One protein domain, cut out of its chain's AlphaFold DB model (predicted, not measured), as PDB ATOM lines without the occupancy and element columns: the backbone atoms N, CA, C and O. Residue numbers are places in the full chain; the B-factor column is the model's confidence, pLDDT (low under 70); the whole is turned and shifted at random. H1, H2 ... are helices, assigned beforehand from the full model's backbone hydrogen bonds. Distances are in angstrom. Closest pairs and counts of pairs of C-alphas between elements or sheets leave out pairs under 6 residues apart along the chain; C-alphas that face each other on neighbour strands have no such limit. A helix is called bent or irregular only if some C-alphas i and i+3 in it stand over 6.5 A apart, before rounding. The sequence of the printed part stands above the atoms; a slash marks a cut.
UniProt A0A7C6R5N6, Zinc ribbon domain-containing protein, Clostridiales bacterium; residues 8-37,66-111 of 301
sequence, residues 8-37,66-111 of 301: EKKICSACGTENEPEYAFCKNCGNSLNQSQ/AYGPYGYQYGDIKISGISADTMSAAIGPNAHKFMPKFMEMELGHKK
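Overview. This is residues 8 to 37 and 66 to 111 of the 301 residues of the protein "Zinc ribbon domain-containing protein" of Clostridiales bacterium (UniProt A0A7C6R5N6). Little of the model is regular structure: one sharply kinked helix, H2, folds back on itself, with the looped stretch of residues 66 to 83 beside its earlier part and that of residues 8 to 33 beyond its later part. The loop of residues 26 to 30 packs on its later part, and the four-residue H1 is a short turn away from it. The printed part has 76 residues, with two named helices, H1 then H2, and no named strand; the class is all helix, though only 28 residues are in named elements. It is compact, with a radius of gyration of the C-alphas of 12.1 A, and spans 34 by 29 by 20 A.

Along the chain. Find C-alpha 84 at (9.891, 19.452, 3.142), where H2, residues 84 to 107, begins; it ends at C-alpha 107 at (1.434, 29.316, 2.205), and its first and last C-alphas are 13.0 A apart. H1 is residues 34 to 37.

Arrangement. Look near residue 95 for H2's kink of 137 degrees. H2 is irregular, with C-alphas 90 and 93 9.3 A apart; H1 only just is, with C-alphas 34 and 37 6.7 A apart. H1 and H2 are apart. In H2, 12 of 20 O i to N i+4 pairs are within hydrogen-bond range; H1 is too short for one. Residues 10 to 11 pair antiparallel with 18 to 19.

Size, cuts and confidence. Residues 38 to 65 are not printed, a gap of 21.1 A between C-alphas 37 and 66. Residues 34 to 37 and 66 to 73 have pLDDT under 70.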
ATOM      1  N   GLU A   8       9.703  40.969  -9.211       78.69
ATOM      2  CA  GLU A   8       8.650  40.610 -10.166       78.69
ATOM      3  C   GLU A   8       7.822  39.417  -9.660       78.69
ATOM      4  O   GLU A   8       8.362  38.360  -9.323       78.69
ATOM      5  N   LYS A   9       6.497  39.584  -9.588       84.62
ATOM      6  CA  LYS A   9       5.577  38.527  -9.147       84.62
ATOM      7  C   LYS A   9       5.603  37.334 -10.108       84.62
ATOM      8  O   LYS A   9       5.591  37.502 -11.323       84.62
ATOM      9  N   LYS A  10       5.544  36.113  -9.568       88.31
ATOM     10  CA  LYS A  10       5.520  34.868 -10.356       88.31
ATOM     11  C   LYS A  10       4.088  34.419 -10.642       88.31
ATOM     12  O   LYS A  10       3.321  34.146  -9.715       88.31
ATOM     13  N   ILE A  11       3.740  34.245 -11.915       89.94
ATOM     14  CA  ILE A  11       2.448  33.672 -12.318       89.94
ATOM     15  C   ILE A  11       2.560  32.145 -12.383       89.94
ATOM     16  O   ILE A  11       3.456  31.591 -13.020       89.94
ATOM     17  N   CYS A  12       1.650  31.444 -11.704       87.00
ATOM     18  CA  CYS A  12       1.615  29.986 -11.713       87.00
ATOM     19  C   CYS A  12       1.175  29.442 -13.080       87.00
ATOM     20  O   CYS A  12       0.045  29.682 -13.499       87.00
ATOM     21  N   SER A  13       2.003  28.614 -13.718       86.88
ATOM     22  CA  SER A  13       1.681  27.969 -15.002       86.88
ATOM     23  C   SER A  13       0.491  27.001 -14.944       86.88
ATOM     24  O   SER A  13      -0.152  26.765 -15.960       86.88
ATOM     25  N   ALA A  14       0.176  26.448 -13.769       82.81
ATOM     26  CA  ALA A  14      -0.896  25.465 -13.610       82.81
ATOM     27  C   ALA A  14      -2.275  26.082 -13.327       82.81
ATOM     28  O   ALA A  14      -3.288  25.492 -13.687       82.81
ATOM     29  N   CYS A  15      -2.342  27.230 -12.640       88.00
ATOM     30  CA  CYS A  15      -3.622  27.826 -12.223       88.00
ATOM     31  C   CYS A  15      -3.740  29.342 -12.446       88.00
ATOM     32  O   CYS A  15      -4.747  29.929 -12.063       88.00
ATOM     33  N   GLY A  16      -2.712  29.995 -12.995       87.38
ATOM     34  CA  GLY A  16      -2.709  31.432 -13.286       87.38
ATOM     35  C   GLY A  16      -2.627  32.356 -12.066       87.38
ATOM     36  O   GLY A  16      -2.603  33.568 -12.224       87.38
ATOM     37  N   THR A  17      -2.570  31.826 -10.840       91.19
ATOM     38  CA  THR A  17      -2.470  32.663  -9.633       91.19
ATOM     39  C   THR A  17      -1.126  33.391  -9.569       91.19
ATOM     40  O   THR A  17      -0.086  32.754  -9.737       91.19
ATOM     41  N   GLU A  18      -1.146  34.686  -9.248       90.75
ATOM     42  CA  GLU A  18       0.043  35.487  -8.923       90.75
ATOM     43  C   GLU A  18       0.604  35.145  -7.535       90.75
ATOM     44  O   GLU A  18      -0.130  35.070  -6.543       90.75
ATOM     45  N   ASN A  19       1.919  34.971  -7.445       87.94
ATOM     46  CA  ASN A  19       2.635  34.604  -6.225       87.94
ATOM     47  C   ASN A  19       3.802  35.554  -5.978       87.94
ATOM     48  O   ASN A  19       4.352  36.131  -6.919       87.94
ATOM     49  N   GLU A  20       4.188  35.660  -4.709       87.12
ATOM     50  CA  GLU A  20       5.350  36.446  -4.314       87.12
ATOM     51  C   GLU A  20       6.637  35.829  -4.899       87.12
ATOM     52  O   GLU A  20       6.721  34.601  -5.057       87.12
ATOM     53  N   PRO A  21       7.629  36.652  -5.273       83.25
ATOM     54  CA  PRO A  21       8.854  36.205  -5.941       83.25
ATOM     55  C   PRO A  21       9.647  35.170  -5.133       83.25
ATOM     56  O   PRO A  21      10.275  34.280  -5.713       83.25
ATOM     57  N   GLU A  22       9.585  35.231  -3.807       82.31
ATOM     58  CA  GLU A  22      10.223  34.292  -2.886       82.31
ATOM     59  C   GLU A  22       9.536  32.919  -2.828       82.31
ATOM     60  O   GLU A  22      10.138  31.945  -2.369       82.31
ATOM     61  N   TYR A  23       8.294  32.792  -3.305       81.25
ATOM     62  CA  TYR A  23       7.582  31.519  -3.254       81.25
ATOM     63  C   TYR A  23       8.124  30.541  -4.301       81.25
ATOM     64  O   TYR A  23       8.184  30.815  -5.501       81.25
ATOM     65  N   ALA A  24       8.483  29.345  -3.832       81.62
ATOM     66  CA  ALA A  24       8.844  28.216  -4.685       81.62
ATOM     67  C   ALA A  24       7.614  27.423  -5.173       81.62
ATOM     68  O   ALA A  24       7.693  26.729  -6.185       81.62
ATOM     69  N   PHE A  25       6.476  27.541  -4.478       83.25
ATOM     70  CA  PHE A  25       5.214  26.868  -4.794       83.25
ATOM     71  C   PHE A  25       4.052  27.858  -4.834       83.25
ATOM     72  O   PHE A  25       4.052  28.874  -4.144       83.25
ATOM     73  N   CYS A  26       3.034  27.544  -5.628       83.06
ATOM     74  CA  CYS A  26       1.851  28.374  -5.745       83.06
ATOM     75  C   CYS A  26       1.024  28.359  -4.452       83.06
ATOM     76  O   CYS A  26       0.627  27.293  -3.979       83.06
ATOM     77  N   LYS A  27       0.665  29.544  -3.947       84.44
ATOM     78  CA  LYS A  27      -0.185  29.717  -2.756       84.44
ATOM     79  C   LYS A  27      -1.627  29.225  -2.936       84.44
ATOM     80  O   LYS A  27      -2.331  29.025  -1.952       84.44
ATOM     81  N   ASN A  28      -2.074  29.045  -4.182       85.00
ATOM     82  CA  ASN A  28      -3.436  28.614  -4.496       85.00
ATOM     83  C   ASN A  28      -3.549  27.129  -4.857       85.00
ATOM     84  O   ASN A  28      -4.477  26.486  -4.390       85.00
ATOM     85  N   CYS A  29      -2.633  26.572  -5.658       80.56
ATOM     86  CA  CYS A  29      -2.722  25.167  -6.092       80.56
ATOM     87  C   CYS A  29      -1.544  24.282  -5.655       80.56
ATOM     88  O   CYS A  29      -1.548  23.081  -5.924       80.56
ATOM     89  N   GLY A  30      -0.506  24.855  -5.037       77.50
ATOM     90  CA  GLY A  30       0.675  24.116  -4.589       77.50
ATOM     91  C   GLY A  30       1.645  23.679  -5.692       77.50
ATOM     92  O   GLY A  30       2.610  22.981  -5.390       77.50
ATOM     93  N   ASN A  31       1.423  24.056  -6.959       82.06
ATOM     94  CA  ASN A  31       2.330  23.716  -8.061       82.06
ATOM     95  C   ASN A  31       3.669  24.463  -7.949       82.06
ATOM     96  O   ASN A  31       3.690  25.610  -7.505       82.06
ATOM     97  N   SER A  32       4.772  23.847  -8.384       80.44
ATOM     98  CA  SER A  32       6.090  24.503  -8.398       80.44
ATOM     99  C   SER A  32       6.092  25.735  -9.312       80.44
ATOM    100  O   SER A  32       5.517  25.705 -10.402       80.44
ATOM    101  N   LEU A  33       6.737  26.815  -8.867       79.81
ATOM    102  CA  LEU A  33       6.881  28.078  -9.605       79.81
ATOM    103  C   LEU A  33       8.246  28.219 -10.295       79.81
ATOM    104  O   LEU A  33       8.418  29.101 -11.129       79.81
ATOM    105  N   ASN A  34       9.210  27.345  -9.992       69.12
ATOM    106  CA  ASN A  34      10.578  27.434 -10.524       69.12
ATOM    107  C   ASN A  34      10.731  26.879 -11.955       69.12
ATOM    108  O   ASN A  34      11.830  26.877 -12.501       69.12
ATOM    109  N   GLN A  35       9.648  26.408 -12.584       55.09
ATOM    110  CA  GLN A  35       9.681  25.857 -13.945       55.09
ATOM    111  C   GLN A  35       9.648  26.927 -15.047       55.09
ATOM    112  O   GLN A  35      10.024  26.643 -16.181       55.09
ATOM    113  N   SER A  36       9.240  28.159 -14.733       45.72
ATOM    114  CA  SER A  36       8.980  29.188 -15.748       45.72
ATOM    115  C   SER A  36      10.235  29.856 -16.328       45.72
ATOM    116  O   SER A  36      10.104  30.634 -17.263       45.72
ATOM    117  N   GLN A  37      11.437  29.586 -15.800       41.94
ATOM    118  CA  GLN A  37      12.670  30.260 -16.243       41.94
ATOM    119  C   GLN A  37      13.554  29.441 -17.199       41.94
ATOM    120  O   GLN A  37      14.433  30.023 -17.818       41.94
ATOM    121  N   ALA A  66      18.565  14.137  -6.383       39.31
ATOM    122  CA  ALA A  66      18.285  12.990  -5.542       39.31
ATOM    123  C   ALA A  66      19.080  13.091  -4.241       39.31
ATOM    124  O   ALA A  66      20.303  12.991  -4.274       39.31
ATOM    125  N   TYR A  67      18.384  13.184  -3.104       41.69
ATOM    126  CA  TYR A  67      18.832  12.534  -1.869       41.69
ATOM    127  C   TYR A  67      17.657  12.291  -0.907       41.69
ATOM    128  O   TYR A  67      17.395  13.032   0.034       41.69
ATOM    129  N   GLY A  68      16.915  11.224  -1.190       45.50
ATOM    130  CA  GLY A  68      15.875  10.668  -0.330       45.50
ATOM    131  C   GLY A  68      15.290   9.416  -0.988       45.50
ATOM    132  O   GLY A  68      15.297   9.334  -2.219       45.50
ATOM    133  N   PRO A  69      14.767   8.432  -0.233       48.53
ATOM    134  CA  PRO A  69      14.340   7.137  -0.781       48.53
ATOM    135  C   PRO A  69      13.206   7.224  -1.822       48.53
ATOM    136  O   PRO A  69      12.919   6.233  -2.487       48.53
ATOM    137  N   TYR A  70      12.580   8.398  -1.981       53.94
ATOM    138  CA  TYR A  70      11.499   8.658  -2.939       53.94
ATOM    139  C   TYR A  70      11.792   9.799  -3.935       53.94
ATOM    140  O   TYR A  70      10.901  10.177  -4.687       53.94
ATOM    141  N   GLY A  71      13.023  10.328  -3.971       54.94
ATOM    142  CA  GLY A  71      13.523  11.157  -5.081       54.94
ATOM    143  C   GLY A  71      12.986  12.591  -5.220       54.94
ATOM    144  O   GLY A  71      13.207  13.192  -6.267       54.94
ATOM    145  N   TYR A  72      12.303  13.151  -4.214       59.25
ATOM    146  CA  TYR A  72      11.857  14.554  -4.224       59.25
ATOM    147  C   TYR A  72      12.798  15.427  -3.384       59.25
ATOM    148  O   TYR A  72      13.029  15.090  -2.225       59.25
ATOM    149  N   GLN A  73      13.281  16.540  -3.945       63.03
ATOM    150  CA  GLN A  73      14.115  17.522  -3.245       63.03
ATOM    151  C   GLN A  73      13.415  18.880  -3.193       63.03
ATOM    152  O   GLN A  73      12.979  19.416  -4.212       63.03
ATOM    153  N   TYR A  74      13.317  19.430  -1.988       70.56
ATOM    154  CA  TYR A  74      12.608  20.673  -1.698       70.56
ATOM    155  C   TYR A  74      13.519  21.774  -1.129       70.56
ATOM    156  O   TYR A  74      13.050  22.888  -0.905       70.56
ATOM    157  N   GLY A  75      14.811  21.498  -0.918       73.44
ATOM    158  CA  GLY A  75      15.774  22.474  -0.390       73.44
ATOM    159  C   GLY A  75      15.407  22.953   1.019       73.44
ATOM    160  O   GLY A  75      14.891  22.184   1.829       73.44
ATOM    161  N   ASP A  76      15.619  24.240   1.305       76.75
ATOM    162  CA  ASP A  76      15.393  24.832   2.638       76.75
ATOM    163  C   ASP A  76      13.916  25.088   2.987       76.75
ATOM    164  O   ASP A  76      13.600  25.701   4.012       76.75
ATOM    165  N   ILE A  77      12.983  24.618   2.156       81.50
ATOM    166  CA  ILE A  77      11.548  24.813   2.365       81.50
ATOM    167  C   ILE A  77      11.100  24.040   3.604       81.50
ATOM    168  O   ILE A  77      11.378  22.847   3.766       81.50
ATOM    169  N   LYS A  78      10.348  24.717   4.476       86.94
ATOM    170  CA  LYS A  78       9.804  24.143   5.709       86.94
ATOM    171  C   LYS A  78       8.283  24.237   5.724       86.94
ATOM    172  O   LYS A  78       7.721  25.254   5.340       86.94
ATOM    173  N   ILE A  79       7.636  23.186   6.218       87.06
ATOM    174  CA  ILE A  79       6.206  23.153   6.542       87.06
ATOM    175  C   ILE A  79       6.103  23.108   8.057       87.06
ATOM    176  O   ILE A  79       6.511  22.115   8.667       87.06
ATOM    177  N   SER A  80       5.590  24.171   8.677       88.06
ATOM    178  CA  SER A  80       5.438  24.260  10.131       88.06
ATOM    179  C   SER A  80       6.739  23.902  10.883       88.06
ATOM    180  O   SER A  80       6.733  23.160  11.864       88.06
ATOM    181  N   GLY A  81       7.882  24.379  10.368       85.50
ATOM    182  CA  GLY A  81       9.223  24.151  10.929       85.50
ATOM    183  C   GLY A  81       9.918  22.840  10.529       85.50
ATOM    184  O   GLY A  81      11.106  22.687  10.804       85.50
ATOM    185  N   ILE A  82       9.234  21.916   9.847       89.62
ATOM    186  CA  ILE A  82       9.801  20.640   9.378       89.62
ATOM    187  C   ILE A  82      10.255  20.785   7.924       89.62
ATOM    188  O   ILE A  82       9.469  21.224   7.089       89.62
ATOM    189  N   SER A  83      11.489  20.382   7.598       89.06
ATOM    190  CA  SER A  83      11.981  20.382   6.209       89.06
ATOM    191  C   SER A  83      11.050  19.575   5.298       89.06
ATOM    192  O   SER A  83      10.657  18.455   5.648       89.06
ATOM    193  N   ALA A  84      10.758  20.095   4.117       86.12
ATOM    194  CA  ALA A  84       9.891  19.452   3.142       86.12
ATOM    195  C   ALA A  84      10.410  18.073   2.675       86.12
ATOM    196  O   ALA A  84       9.599  17.182   2.424       86.12
ATOM    197  N   ASP A  85      11.726  17.838   2.689       84.31
ATOM    198  CA  ASP A  85      12.326  16.522   2.409       84.31
ATOM    199  C   ASP A  85      11.949  15.478   3.473       84.31
ATOM    200  O   ASP A  85      11.435  14.403   3.157       84.31
ATOM    201  N   THR A  86      12.101  15.823   4.756       89.25
ATOM    202  CA  THR A  86      11.646  14.983   5.882       89.25
ATOM    203  C   THR A  86      10.142  14.705   5.804       89.25
ATOM    204  O   THR A  86       9.701  13.581   6.049       89.25
ATOM    205  N   MET A  87       9.342  15.708   5.427       90.25
ATOM    206  CA  MET A  87       7.898  15.546   5.239       90.25
ATOM    207  C   MET A  87       7.582  14.559   4.107       90.25
ATOM    208  O   MET A  87       6.773  13.648   4.283       90.25
ATOM    209  N   SER A  88       8.247  14.710   2.962       88.38
ATOM    210  CA  SER A  88       8.125  13.822   1.804       88.38
ATOM    211  C   SER A  88       8.492  12.378   2.162       88.38
ATOM    212  O   SER A  88       7.705  11.459   1.918       88.38
ATOM    213  N   ALA A  89       9.616  12.177   2.856       87.44
ATOM    214  CA  ALA A  89      10.038  10.867   3.346       87.44
ATOM    215  C   ALA A  89       9.003  10.236   4.296       87.44
ATOM    216  O   ALA A  89       8.684   9.048   4.177       87.44
ATOM    217  N   ALA A  90       8.426  11.036   5.199       90.62
ATOM    218  CA  ALA A  90       7.387  10.588   6.120       90.62
ATOM    219  C   ALA A  90       6.080  10.201   5.402       90.62
ATOM    220  O   ALA A  90       5.415   9.251   5.816       90.62
ATOM    221  N   ILE A  91       5.710  10.905   4.326       90.44
ATOM    222  CA  ILE A  91       4.551  10.564   3.487       90.44
ATOM    223  C   ILE A  91       4.791   9.268   2.698       90.44
ATOM    224  O   ILE A  91       3.847   8.490   2.491       90.44
ATOM    225  N   GLY A  92       6.028   9.058   2.249       85.88
ATOM    226  CA  GLY A  92       6.458   7.892   1.489       85.88
ATOM    227  C   GLY A  92       6.146   7.992  -0.014       85.88
ATOM    228  O   GLY A  92       6.126   9.092  -0.567       85.88
ATOM    229  N   PRO A  93       5.831   6.869  -0.694       80.38
ATOM    230  CA  PRO A  93       5.694   6.808  -2.160       80.38
ATOM    231  C   PRO A  93       4.687   7.796  -2.770       80.38
ATOM    232  O   PRO A  93       4.799   8.198  -3.923       80.38
ATOM    233  N   ASN A  94       3.688   8.208  -1.987       83.19
ATOM    234  CA  ASN A  94       2.626   9.109  -2.431       83.19
ATOM    235  C   ASN A  94       2.944  10.595  -2.185       83.19
ATOM    236  O   ASN A  94       2.029  11.419  -2.225       83.19
ATOM    237  N   ALA A  95       4.196  10.962  -1.891       85.31
ATOM    238  CA  ALA A  95       4.576  12.336  -1.561       85.31
ATOM    239  C   ALA A  95       4.172  13.351  -2.642       85.31
ATOM    240  O   ALA A  95       3.592  14.379  -2.292       85.31
ATOM    241  N   HIS A  96       4.332  13.025  -3.932       80.69
ATOM    242  CA  HIS A  96       3.897  13.888  -5.043       80.69
ATOM    243  C   HIS A  96       2.430  14.331  -4.955       80.69
ATOM    244  O   HIS A  96       2.096  15.433  -5.376       80.69
ATOM    245  N   LYS A  97       1.542  13.500  -4.395       84.75
ATOM    246  CA  LYS A  97       0.111  13.811  -4.265       84.75
ATOM    247  C   LYS A  97      -0.185  14.772  -3.111       84.75
ATOM    248  O   LYS A  97      -1.148  15.533  -3.174       84.75
ATOM    249  N   PHE A  98       0.578  14.684  -2.023       89.19
ATOM    250  CA  PHE A  98       0.274  15.387  -0.771       89.19
ATOM    251  C   PHE A  98       1.121  16.639  -0.568       89.19
ATOM    252  O   PHE A  98       0.622  17.600   0.011       89.19
ATOM    253  N   MET A  99       2.357  16.653  -1.066       89.44
ATOM    254  CA  MET A  99       3.267  17.781  -0.894       89.44
ATOM    255  C   MET A  99       2.723  19.086  -1.492       89.44
ATOM    256  O   MET A  99       2.689  20.061  -0.746       89.44
ATOM    257  N   PRO A 100       2.181  19.130  -2.729       84.88
ATOM    258  CA  PRO A 100       1.557  20.348  -3.257       84.88
ATOM    259  C   PRO A 100       0.437  20.873  -2.351       84.88
ATOM    260  O   PRO A 100       0.421  22.045  -1.993       84.88
ATOM    261  N   LYS A 101      -0.446  19.985  -1.875       88.25
ATOM    262  CA  LYS A 101      -1.551  20.356  -0.975       88.25
ATOM    263  C   LYS A 101      -1.059  20.874   0.372       88.25
ATOM    264  O   LYS A 101      -1.673  21.757   0.957       88.25
ATOM    265  N   PHE A 102       0.017  20.302   0.899       91.75
ATOM    266  CA  PHE A 102       0.591  20.749   2.163       91.75
ATOM    267  C   PHE A 102       1.268  22.109   2.023       91.75
ATOM    268  O   PHE A 102       1.108  22.935   2.915       91.75
ATOM    269  N   MET A 103       1.938  22.362   0.897       87.31
ATOM    270  CA  MET A 103       2.497  23.678   0.575       87.31
ATOM    271  C   MET A 103       1.404  24.725   0.397       87.31
ATOM    272  O   MET A 103       1.493  25.804   0.969       87.31
ATOM    273  N   GLU A 104       0.343  24.386  -0.331       85.69
ATOM    274  CA  GLU A 104      -0.833  25.242  -0.488       85.69
ATOM    275  C   GLU A 104      -1.442  25.618   0.873       85.69
ATOM    276  O   GLU A 104      -1.779  26.774   1.115       85.69
ATOM    277  N   MET A 105      -1.566  24.652   1.784       90.62
ATOM    278  CA  MET A 105      -2.090  24.888   3.131       90.62
ATOM    279  C   MET A 105      -1.167  25.757   3.989       90.62
ATOM    280  O   MET A 105      -1.658  26.590   4.749       90.62
ATOM    281  N   GLU A 106       0.147  25.558   3.882       89.06
ATOM    282  CA  GLU A 106       1.145  26.328   4.628       89.06
ATOM    283  C   GLU A 106       1.186  27.784   4.145       89.06
ATOM    284  O   GLU A 106       1.013  28.698   4.949       89.06
ATOM    285  N   LEU A 107       1.334  27.993   2.832       86.00
ATOM    286  CA  LEU A 107       1.434  29.316   2.205       86.00
ATOM    287  C   LEU A 107       0.105  30.075   2.219       86.00
ATOM    288  O   LEU A 107       0.078  31.292   2.361       86.00
ATOM    289  N   GLY A 108      -1.010  29.363   2.049       83.81
ATOM    290  CA  GLY A 108      -2.351  29.938   2.103       83.81
ATOM    291  C   GLY A 108      -2.905  30.079   3.521       83.81
ATOM    292  O   GLY A 108      -4.056  30.483   3.666       83.81
ATOM    293  N   HIS A 109      -2.141  29.688   4.550       85.88
ATOM    294  CA  HIS A 109      -2.549  29.675   5.961       85.88
ATOM    295  C   HIS A 109      -3.931  29.039   6.207       85.88
ATOM    296  O   HIS A 109      -4.691  29.454   7.086       85.88
ATOM    297  N   LYS A 110      -4.269  28.001   5.434       88.56
ATOM    298  CA  LYS A 110      -5.575  27.328   5.460       88.56
ATOM    299  C   LYS A 110      -5.415  25.840   5.740       88.56
ATOM    300  O   LYS A 110      -4.432  25.212   5.366       88.56
ATOM    301  N   LYS A 111      -6.417  25.235   6.380       87.75
ATOM    302  CA  LYS A 111      -6.441  23.780   6.651       87.75
ATOM    303  C   LYS A 111      -7.314  22.982   5.687       87.75
ATOM    304  O   LYS A 111      -7.324  21.753   5.744       87.75
TER     305      LYS A 111